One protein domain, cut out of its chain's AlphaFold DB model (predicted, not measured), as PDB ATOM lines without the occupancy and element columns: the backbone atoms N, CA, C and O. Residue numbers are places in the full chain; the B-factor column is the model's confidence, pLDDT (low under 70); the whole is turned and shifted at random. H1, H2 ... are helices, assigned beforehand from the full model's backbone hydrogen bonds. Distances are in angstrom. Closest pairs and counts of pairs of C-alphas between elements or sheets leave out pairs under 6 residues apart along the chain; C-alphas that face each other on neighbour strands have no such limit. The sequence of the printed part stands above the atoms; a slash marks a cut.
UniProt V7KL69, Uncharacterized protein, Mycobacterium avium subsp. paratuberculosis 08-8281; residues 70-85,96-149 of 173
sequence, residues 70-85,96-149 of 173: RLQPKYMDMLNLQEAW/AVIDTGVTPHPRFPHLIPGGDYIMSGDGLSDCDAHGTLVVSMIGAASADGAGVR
ATOM      1  N   ARG A  70      29.280 -47.470 -53.902       86.56
ATOM      2  CA  ARG A  70      29.288 -48.940 -53.946       86.56
ATOM      3  C   ARG A  70      29.550 -49.546 -52.571       86.56
ATOM      4  O   ARG A  70      29.369 -50.755 -52.398       86.56
ATOM      5  N   LEU A  71      30.024 -48.742 -51.619       86.94
ATOM      6  CA  LEU A  71      30.248 -49.148 -50.241       86.94
ATOM      7  C   LEU A  71      28.991 -48.910 -49.409       86.94
ATOM      8  O   LEU A  71      28.389 -47.841 -49.438       86.94
ATOM      9  N   GLN A  72      28.630 -49.911 -48.611       84.56
ATOM     10  CA  GLN A  72      27.527 -49.785 -47.671       84.56
ATOM     11  C   GLN A  72      27.816 -48.697 -46.620       84.56
ATOM     12  O   GLN A  72      28.900 -48.701 -46.024       84.56
ATOM     13  N   PRO A  73      26.855 -47.794 -46.344       89.50
ATOM     14  CA  PRO A  73      26.980 -46.843 -45.252       89.50
ATOM     15  C   PRO A  73      27.179 -47.540 -43.903       89.50
ATOM     16  O   PRO A  73      26.510 -48.523 -43.579       89.50
ATOM     17  N   LYS A  74      28.061 -46.984 -43.068       91.38
ATOM     18  CA  LYS A  74      28.456 -47.588 -41.784       91.38
ATOM     19  C   LYS A  74      27.285 -47.788 -40.812       91.38
ATOM     20  O   LYS A  74      27.319 -48.729 -40.023       91.38
ATOM     21  N   TYR A  75      26.254 -46.942 -40.867       92.06
ATOM     22  CA  TYR A  75      25.072 -47.090 -40.011       92.06
ATOM     23  C   TYR A  75      24.313 -48.394 -40.299       92.06
ATOM     24  O   TYR A  75      23.836 -49.032 -39.366       92.06
ATOM     25  N   MET A  76      24.269 -48.847 -41.559       92.31
ATOM     26  CA  MET A  76      23.597 -50.098 -41.919       92.31
ATOM     27  C   MET A  76      24.335 -51.317 -41.353       92.31
ATOM     28  O   MET A  76      23.704 -52.271 -40.905       92.31
ATOM     29  N   ASP A  77      25.674 -51.273 -41.335       91.25
ATOM     30  CA  ASP A  77      26.500 -52.306 -40.698       91.25
ATOM     31  C   ASP A  77      26.357 -52.290 -39.170       91.25
ATOM     32  O   ASP A  77      26.295 -53.347 -38.547       91.25
ATOM     33  N   MET A  78      26.307 -51.099 -38.563       95.88
ATOM     34  CA  MET A  78      26.155 -50.926 -37.115       95.88
ATOM     35  C   MET A  78      24.813 -51.468 -36.610       95.88
ATOM     36  O   MET A  78      24.775 -52.115 -35.567       95.88
ATOM     37  N   LEU A  79      23.734 -51.225 -37.360       95.88
ATOM     38  CA  LEU A  79      22.387 -51.716 -37.061       95.88
ATOM     39  C   LEU A  79      22.137 -53.145 -37.569       95.88
ATOM     40  O   LEU A  79      21.076 -53.705 -37.317       95.88
ATOM     41  N   ASN A  80      23.098 -53.729 -38.289       93.62
ATOM     42  CA  ASN A  80      23.011 -55.061 -38.880       93.62
ATOM     43  C   ASN A  80      21.739 -55.276 -39.729       93.62
ATOM     44  O   ASN A  80      21.055 -56.298 -39.624       93.62
ATOM     45  N   LEU A  81      21.416 -54.299 -40.588       91.88
ATOM     46  CA  LEU A  81      20.138 -54.267 -41.315       91.88
ATOM     47  C   LEU A  81      19.919 -55.484 -42.223       91.88
ATOM     48  O   LEU A  81      18.788 -55.936 -42.368       91.88
ATOM     49  N   GLN A  82      20.978 -56.062 -42.801       89.56
ATOM     50  CA  GLN A  82      20.852 -57.282 -43.609       89.56
ATOM     51  C   GLN A  82      20.312 -58.479 -42.821       89.56
ATOM     52  O   GLN A  82      19.579 -59.286 -43.395       89.56
ATOM     53  N   GLU A  83      20.678 -58.607 -41.546       93.62
ATOM     54  CA  GLU A  83      20.138 -59.655 -40.680       93.62
ATOM     55  C   GLU A  83      18.702 -59.321 -40.270       93.62
ATOM     56  O   GLU A  83      17.822 -60.169 -40.397       93.62
ATOM     57  N   ALA A  84      18.429 -58.068 -39.892       95.00
ATOM     58  CA  ALA A  84      17.078 -57.614 -39.553       95.00
ATOM     59  C   ALA A  84      16.070 -57.861 -40.694       95.00
ATOM     60  O   ALA A  84      14.945 -58.306 -40.463       95.00
ATOM     61  N   TRP A  85      16.490 -57.653 -41.945       94.00
ATOM     62  CA  TRP A  85      15.650 -57.857 -43.125       94.00
ATOM     63  C   TRP A  85      15.268 -59.311 -43.416       94.00
ATOM     64  O   TRP A  85      14.375 -59.517 -44.238       94.00
ATOM     65  N   ALA A  96       4.461 -41.967 -41.679       98.00
ATOM     66  CA  ALA A  96       4.320 -40.531 -41.895       98.00
ATOM     67  C   ALA A  96       5.663 -39.847 -41.617       98.00
ATOM     68  O   ALA A  96       6.314 -40.145 -40.614       98.00
ATOM     69  N   VAL A  97       6.069 -38.941 -42.503       97.88
ATOM     70  CA  VAL A  97       7.309 -38.173 -42.371       97.88
ATOM     71  C   VAL A  97       6.940 -36.699 -42.297       97.88
ATOM     72  O   VAL A  97       6.437 -36.138 -43.263       97.88
ATOM     73  N   ILE A  98       7.146 -36.108 -41.119       97.81
ATOM     74  CA  ILE A  98       6.914 -34.688 -40.847       97.81
ATOM     75  C   ILE A  98       8.271 -34.001 -40.953       97.81
ATOM     76  O   ILE A  98       9.087 -34.099 -40.038       97.81
ATOM     77  N   ASP A  99       8.534 -33.392 -42.101       98.12
ATOM     78  CA  ASP A  99       9.848 -32.857 -42.464       98.12
ATOM     79  C   ASP A  99       9.686 -31.712 -43.487       98.12
ATOM     80  O   ASP A  99       8.580 -31.203 -43.670       98.12
ATOM     81  N   THR A 100      10.751 -31.312 -44.180       97.75
ATOM     82  CA  THR A 100      10.793 -30.203 -45.155       97.75
ATOM     83  C   THR A 100      10.116 -30.506 -46.499       97.75
ATOM     84  O   THR A 100      10.248 -29.741 -47.449       97.75
ATOM     85  N   GLY A 101       9.387 -31.620 -46.575       97.69
ATOM     86  CA  GLY A 101       8.835 -32.195 -47.798       97.69
ATOM     87  C   GLY A 101       9.736 -33.273 -48.399       97.69
ATOM     88  O   GLY A 101      10.808 -33.586 -47.883       97.69
ATOM     89  N   VAL A 102       9.276 -33.910 -49.476       97.88
ATOM     90  CA  VAL A 102       9.995 -35.025 -50.111       97.88
ATOM     91  C   VAL A 102       9.968 -34.866 -51.618       97.88
ATOM     92  O   VAL A 102       8.900 -34.870 -52.219       97.88
ATOM     93  N   THR A 103      11.136 -34.819 -52.253       96.69
ATOM     94  CA  THR A 103      11.214 -34.800 -53.716       96.69
ATOM     95  C   THR A 103      10.943 -36.206 -54.277       96.69
ATOM     96  O   THR A 103      11.650 -37.155 -53.906       96.69
ATOM     97  N   PRO A 104       9.960 -36.384 -55.184       96.62
ATOM     98  CA  PRO A 104       9.688 -37.666 -55.823       96.62
ATOM     99  C   PRO A 104      10.925 -38.236 -56.518       96.62
ATOM    100  O   PRO A 104      11.641 -37.543 -57.238       96.62
ATOM    101  N   HIS A 105      11.171 -39.530 -56.326       95.00
ATOM    102  CA  HIS A 105      12.344 -40.209 -56.870       95.00
ATOM    103  C   HIS A 105      12.002 -41.672 -57.188       95.00
ATOM    104  O   HIS A 105      11.226 -42.273 -56.443       95.00
ATOM    105  N   PRO A 106      12.607 -42.319 -58.208       94.19
ATOM    106  CA  PRO A 106      12.340 -43.730 -58.535       94.19
ATOM    107  C   PRO A 106      12.564 -44.716 -57.379       94.19
ATOM    108  O   PRO A 106      11.999 -45.805 -57.351       94.19
ATOM    109  N   ARG A 107      13.384 -44.328 -56.394       94.12
ATOM    110  CA  ARG A 107      13.615 -45.113 -55.171       94.12
ATOM    111  C   ARG A 107      12.516 -44.947 -54.114       94.12
ATOM    112  O   ARG A 107      12.580 -45.635 -53.100       94.12
ATOM    113  N   PHE A 108      11.514 -44.102 -54.350       95.19
ATOM    114  CA  PHE A 108      10.337 -43.895 -53.499       95.19
ATOM    115  C   PHE A 108       9.044 -44.278 -54.243       95.19
ATOM    116  O   PHE A 108       8.155 -43.445 -54.408       95.19
ATOM    117  N   PRO A 109       8.893 -45.536 -54.702       93.00
ATOM    118  CA  PRO A 109       7.766 -45.945 -55.552       93.00
ATOM    119  C   PRO A 109       6.403 -45.941 -54.838       93.00
ATOM    120  O   PRO A 109       5.373 -46.143 -55.474       93.00
ATOM    121  N   HIS A 110       6.390 -45.758 -53.518       93.56
ATOM    122  CA  HIS A 110       5.195 -45.802 -52.673       93.56
ATOM    123  C   HIS A 110       4.991 -44.496 -51.895       93.56
ATOM    124  O   HIS A 110       4.382 -44.509 -50.826       93.56
ATOM    125  N   LEU A 111       5.547 -43.387 -52.388       96.00
ATOM    126  CA  LEU A 111       5.363 -42.079 -51.772       96.00
ATOM    127  C   LEU A 111       3.894 -41.652 -51.905       96.00
ATOM    128  O   LEU A 111       3.309 -41.745 -52.982       96.00
ATOM    129  N   ILE A 112       3.302 -41.220 -50.795       97.19
ATOM    130  CA  ILE A 112       1.914 -40.757 -50.717       97.19
ATOM    131  C   ILE A 112       1.965 -39.291 -50.272       97.19
ATOM    132  O   ILE A 112       2.653 -39.019 -49.283       97.19
ATOM    133  N   PRO A 113       1.267 -38.363 -50.951       97.19
ATOM    134  CA  PRO A 113       1.191 -36.975 -50.504       97.19
ATOM    135  C   PRO A 113       0.590 -36.871 -49.095       97.19
ATOM    136  O   PRO A 113      -0.383 -37.562 -48.778       97.19
ATOM    137  N   GLY A 114       1.187 -36.026 -48.255       95.62
ATOM    138  CA  GLY A 114       0.824 -35.858 -46.840       95.62
ATOM    139  C   GLY A 114       0.306 -34.465 -46.480       95.62
ATOM    140  O   GLY A 114      -0.183 -34.274 -45.370       95.62
ATOM    141  N   GLY A 115       0.388 -33.514 -47.414       97.06
ATOM    142  CA  GLY A 115       0.087 -32.106 -47.179       97.06
ATOM    143  C   GLY A 115       1.310 -31.284 -46.782       97.06
ATOM    144  O   GLY A 115       2.390 -31.814 -46.526       97.06
ATOM    145  N   ASP A 116       1.125 -29.970 -46.747       97.50
ATOM    146  CA  ASP A 116       2.181 -29.000 -46.485       97.50
ATOM    147  C   ASP A 116       1.659 -27.872 -45.586       97.50
ATOM    148  O   ASP A 116       0.708 -27.162 -45.914       97.50
ATOM    149  N   TYR A 117       2.319 -27.708 -44.441       96.88
ATOM    150  CA  TYR A 117       1.998 -26.707 -43.424       96.88
ATOM    151  C   TYR A 117       2.806 -25.409 -43.586       96.88
ATOM    152  O   TYR A 117       2.812 -24.582 -42.675       96.88
ATOM    153  N   ILE A 118       3.493 -25.223 -44.718       96.31
ATOM    154  CA  ILE A 118       4.304 -24.044 -45.036       96.31
ATOM    155  C   ILE A 118       3.743 -23.304 -46.256       96.31
ATOM    156  O   ILE A 118       3.320 -22.158 -46.109       96.31
ATOM    157  N   MET A 119       3.697 -23.930 -47.439       92.56
ATOM    158  CA  MET A 119       3.296 -23.271 -48.699       92.56
ATOM    159  C   MET A 119       1.921 -23.716 -49.233       92.56
ATOM    160  O   MET A 119       1.511 -23.258 -50.298       92.56
ATOM    161  N   SER A 120       1.166 -24.523 -48.477       82.94
ATOM    162  CA  SER A 120      -0.156 -25.065 -48.866       82.94
ATOM    163  C   SER A 120      -0.128 -25.998 -50.092       82.94
ATOM    164  O   SER A 120      -1.043 -25.984 -50.916       82.94
ATOM    165  N   GLY A 121       0.930 -26.803 -50.226       92.38
ATOM    166  CA  GLY A 121       1.048 -27.905 -51.186       92.38
ATOM    167  C   GLY A 121       0.676 -29.298 -50.644       92.38
ATOM    168  O   GLY A 121      -0.037 -29.464 -49.655       92.38
ATOM    169  N   ASP A 122       1.183 -30.330 -51.317       96.06
ATOM    170  CA  ASP A 122       0.882 -31.743 -51.052       96.06
ATOM    171  C   ASP A 122       1.997 -32.482 -50.277       96.06
ATOM    172  O   ASP A 122       1.868 -33.669 -49.960       96.06
ATOM    173  N   GLY A 123       3.078 -31.768 -49.941       96.94
ATOM    174  CA  GLY A 123       4.260 -32.284 -49.244       96.94
ATOM    175  C   GLY A 123       5.307 -32.935 -50.158       96.94
ATOM    176  O   GLY A 123       6.332 -33.409 -49.664       96.94
ATOM    177  N   LEU A 124       5.094 -32.950 -51.481       97.38
ATOM    178  CA  LEU A 124       6.006 -33.556 -52.463       97.38
ATOM    179  C   LEU A 124       7.019 -32.565 -53.065       97.38
ATOM    180  O   LEU A 124       7.540 -32.764 -54.163       97.38
ATOM    181  N   SER A 125       7.303 -31.485 -52.343       96.31
ATOM    182  CA  SER A 125       8.327 -30.503 -52.687       96.31
ATOM    183  C   SER A 125       9.243 -30.326 -51.490       96.31
ATOM    184  O   SER A 125       8.766 -29.973 -50.419       96.31
ATOM    185  N   ASP A 126      10.543 -30.546 -51.678       97.19
ATOM    186  CA  ASP A 126      11.550 -30.396 -50.628       97.19
ATOM    187  C   ASP A 126      12.534 -29.287 -51.002       97.19
ATOM    188  O   ASP A 126      13.384 -29.471 -51.873       97.19
ATOM    189  N   CYS A 127      12.403 -28.124 -50.365       96.81
ATOM    190  CA  CYS A 127      13.260 -26.965 -50.640       96.81
ATOM    191  C   CYS A 127      14.552 -26.974 -49.803       96.81
ATOM    192  O   CYS A 127      15.462 -26.184 -50.054       96.81
ATOM    193  N   ASP A 128      14.666 -27.884 -48.838       96.94
ATOM    194  CA  ASP A 128      15.793 -27.968 -47.903       96.94
ATOM    195  C   ASP A 128      16.613 -29.255 -48.097       96.94
ATOM    196  O   ASP A 128      17.648 -29.442 -47.457       96.94
ATOM    197  N   ALA A 129      16.148 -30.147 -48.977       96.44
ATOM    198  CA  ALA A 129      16.672 -31.484 -49.253       96.44
ATOM    199  C   ALA A 129      16.675 -32.457 -48.052       96.44
ATOM    200  O   ALA A 129      17.074 -33.619 -48.194       96.44
ATOM    201  N   HIS A 130      16.255 -32.010 -46.866       98.00
ATOM    202  CA  HIS A 130      16.348 -32.770 -45.626       98.00
ATOM    203  C   HIS A 130      15.340 -33.923 -45.594       98.00
ATOM    204  O   HIS A 130      15.738 -35.078 -45.404       98.00
ATOM    205  N   GLY A 131      14.061 -33.658 -45.862       97.88
ATOM    206  CA  GLY A 131      13.025 -34.692 -45.838       97.88
ATOM    207  C   GLY A 131      13.251 -35.788 -46.881       97.88
ATOM    208  O   GLY A 131      13.073 -36.975 -46.589       97.88
ATOM    209  N   THR A 132      13.783 -35.441 -48.053       97.56
ATOM    210  CA  THR A 132      14.204 -36.411 -49.078       97.56
ATOM    211  C   THR A 132      15.313 -37.337 -48.560       97.56
ATOM    212  O   THR A 132      15.261 -38.557 -48.767       97.56
ATOM    213  N   LEU A 133      16.301 -36.799 -47.835       96.25
ATOM    214  CA  LEU A 133      17.358 -37.598 -47.205       96.25
ATOM    215  C   LEU A 133      16.810 -38.482 -46.077       96.25
ATOM    216  O   LEU A 133      17.183 -39.658 -45.997       96.25
ATOM    217  N   VAL A 134      15.900 -37.966 -45.251       97.56
ATOM    218  CA  VAL A 134      15.254 -38.722 -44.167       97.56
ATOM    219  C   VAL A 134      14.450 -39.901 -44.714       97.56
ATOM    220  O   VAL A 134      14.687 -41.043 -44.306       97.56
ATOM    221  N   VAL A 135      13.584 -39.677 -45.706       97.25
ATOM    222  CA  VAL A 135      12.824 -40.753 -46.371       97.25
ATOM    223  C   VAL A 135      13.757 -41.790 -46.992       97.25
ATOM    224  O   VAL A 135      13.472 -42.993 -46.937       97.25
ATOM    225  N   SER A 136      14.909 -41.361 -47.520       94.75
ATOM    226  CA  SER A 136      15.884 -42.284 -48.098       94.75
ATOM    227  C   SER A 136      16.438 -43.302 -47.098       94.75
ATOM    228  O   SER A 136      16.690 -44.452 -47.466       94.75
ATOM    229  N   MET A 137      16.573 -42.907 -45.831       93.94
ATOM    230  CA  MET A 137      17.021 -43.789 -44.754       93.94
ATOM    231  C   MET A 137      15.904 -44.709 -44.252       93.94
ATOM    232  O   MET A 137      16.185 -45.839 -43.856       93.94
ATOM    233  N   ILE A 138      14.651 -44.243 -44.283       95.88
ATOM    234  CA  ILE A 138      13.485 -44.994 -43.797       95.88
ATOM    235  C   ILE A 138      13.102 -46.116 -44.768       95.88
ATOM    236  O   ILE A 138      12.884 -47.250 -44.342       95.88
ATOM    237  N   GLY A 139      12.991 -45.807 -46.065       93.12
ATOM    238  CA  GLY A 139      12.248 -46.673 -46.985       93.12
ATOM    239  C   GLY A 139      12.679 -46.651 -48.446       93.12
ATOM    240  O   GLY A 139      11.915 -47.119 -49.289       93.12
ATOM    241  N   ALA A 140      13.868 -46.137 -48.782       93.25
ATOM    242  CA  ALA A 140      14.335 -46.177 -50.167       93.25
ATOM    243  C   ALA A 140      14.416 -47.613 -50.708       93.25
ATOM    244  O   ALA A 140      15.044 -48.494 -50.111       93.25
ATOM    245  N   ALA A 141      13.892 -47.820 -51.914       91.31
ATOM    246  CA  ALA A 141      14.147 -49.025 -52.685       91.31
ATOM    247  C   ALA A 141      15.654 -49.174 -52.987       91.31
ATOM    248  O   ALA A 141      16.404 -48.188 -53.040       91.31
ATOM    249  N   SER A 142      16.117 -50.413 -53.185       82.75
ATOM    250  CA  SER A 142      17.492 -50.661 -53.640       82.75
ATOM    251  C   SER A 142      17.682 -50.117 -55.055       82.75
ATOM    252  O   SER A 142      16.759 -50.192 -55.860       82.75
ATOM    253  N   ALA A 143      18.873 -49.602 -55.360       73.94
ATOM    254  CA  ALA A 143      19.183 -49.058 -56.683       73.94
ATOM    255  C   ALA A 143      19.183 -50.133 -57.790       73.94
ATOM    256  O   ALA A 143      18.723 -49.857 -58.889       73.94
ATOM    257  N   ASP A 144      19.611 -51.364 -57.477       63.25
ATOM    258  CA  ASP A 144      19.840 -52.419 -58.482       63.25
ATOM    259  C   ASP A 144      18.922 -53.644 -58.305       63.25
ATOM    260  O   ASP A 144      19.184 -54.711 -58.858       63.25
ATOM    261  N   GLY A 145      17.908 -53.571 -57.433       50.38
ATOM    262  CA  GLY A 145      17.135 -54.742 -56.976       50.38
ATOM    263  C   GLY A 145      17.942 -55.756 -56.136       50.38
ATOM    264  O   GLY A 145      17.390 -56.406 -55.253       50.38
ATOM    265  N   ALA A 146      19.262 -55.830 -56.327       47.59
ATOM    266  CA  ALA A 146      20.226 -56.519 -55.481       47.59
ATOM    267  C   ALA A 146      20.702 -55.593 -54.346       47.59
ATOM    268  O   ALA A 146      20.843 -54.382 -54.519       47.59
ATOM    269  N   GLY A 147      20.912 -56.146 -53.150       53.47
ATOM    270  CA  GLY A 147      21.393 -55.384 -51.994       53.47
ATOM    271  C   GLY A 147      22.809 -54.830 -52.192       53.47
ATOM    272  O   GLY A 147      23.615 -55.394 -52.932       53.47
ATOM    273  N   VAL A 148      23.130 -53.740 -51.490       57.72
ATOM    274  CA  VAL A 148      24.476 -53.145 -51.494       57.72
ATOM    275  C   VAL A 148      25.514 -54.195 -51.076       57.72
ATOM    276  O   VAL A 148      25.361 -54.889 -50.068       57.72
ATOM    277  N   ARG A 149      26.588 -54.337 -51.865       54.59
ATOM    278  CA  ARG A 149      27.689 -55.264 -51.564       54.59
ATOM    279  C   ARG A 149      28.353 -54.859 -50.249       54.59
ATOM    280  O   ARG A 149      28.961 -53.794 -50.150       54.59
TER     281      ARG A 149
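Overview. This is residues 70 to 85 and 96 to 149 of the 173 residues of an uncharacterized protein of Mycobacterium avium subsp. paratuberculosis 08-8281 (UniProt V7KL69). Little regular structure is here: H3 sits in the middle of a long, loose shape, the unnamed residues 96 to 129 loop beside it and beyond its first residue, and the two small helices H1 and H2 make the other end, to which residues 140 to 149 run back. The 70 printed residues hold H1, H2 and H3 in chain order and no named strand; the class is all helix, with only 19 residues in named elements. The whole is loose, with a radius of gyration of the C-alphas of 13.9 A, and spans 41 by 22 by 20 A.

Along the chain. Find C-alpha 130 at (16.348, -32.770, -45.626); from there H3, residues 130 to 139, runs 14.6 A to C-alpha 139 at (12.248, -46.673, -46.985). Look next at H1, residues 74 to 78, 6.2 A long, from C-alpha 74 at (28.456, -47.588, -41.784), and at H2, residues 81 to 84, 4.9 A.

Arrangement. H3 is apart from H1 and H2. A tight link joins H1 and H2, which are close but not clearly touching: their closest C-alphas, Met 76 and Gln 82, are 7.9 A apart. In H3 and H1 every O i to N i+4 pair is within hydrogen-bond range; H2 is too short for such a pair, but its one O i to N i+3 pair is within range.

Size, cuts and confidence. The C-alphas farthest apart, Ser 120 and Arg 149, are 41.2 A apart. Residues 86 to 95 are cut out, in the link from H2 to H3, and C-alphas 85 and 96 stand 20.7 A apart. The model's confidence is under 70 at residues 144 to 149.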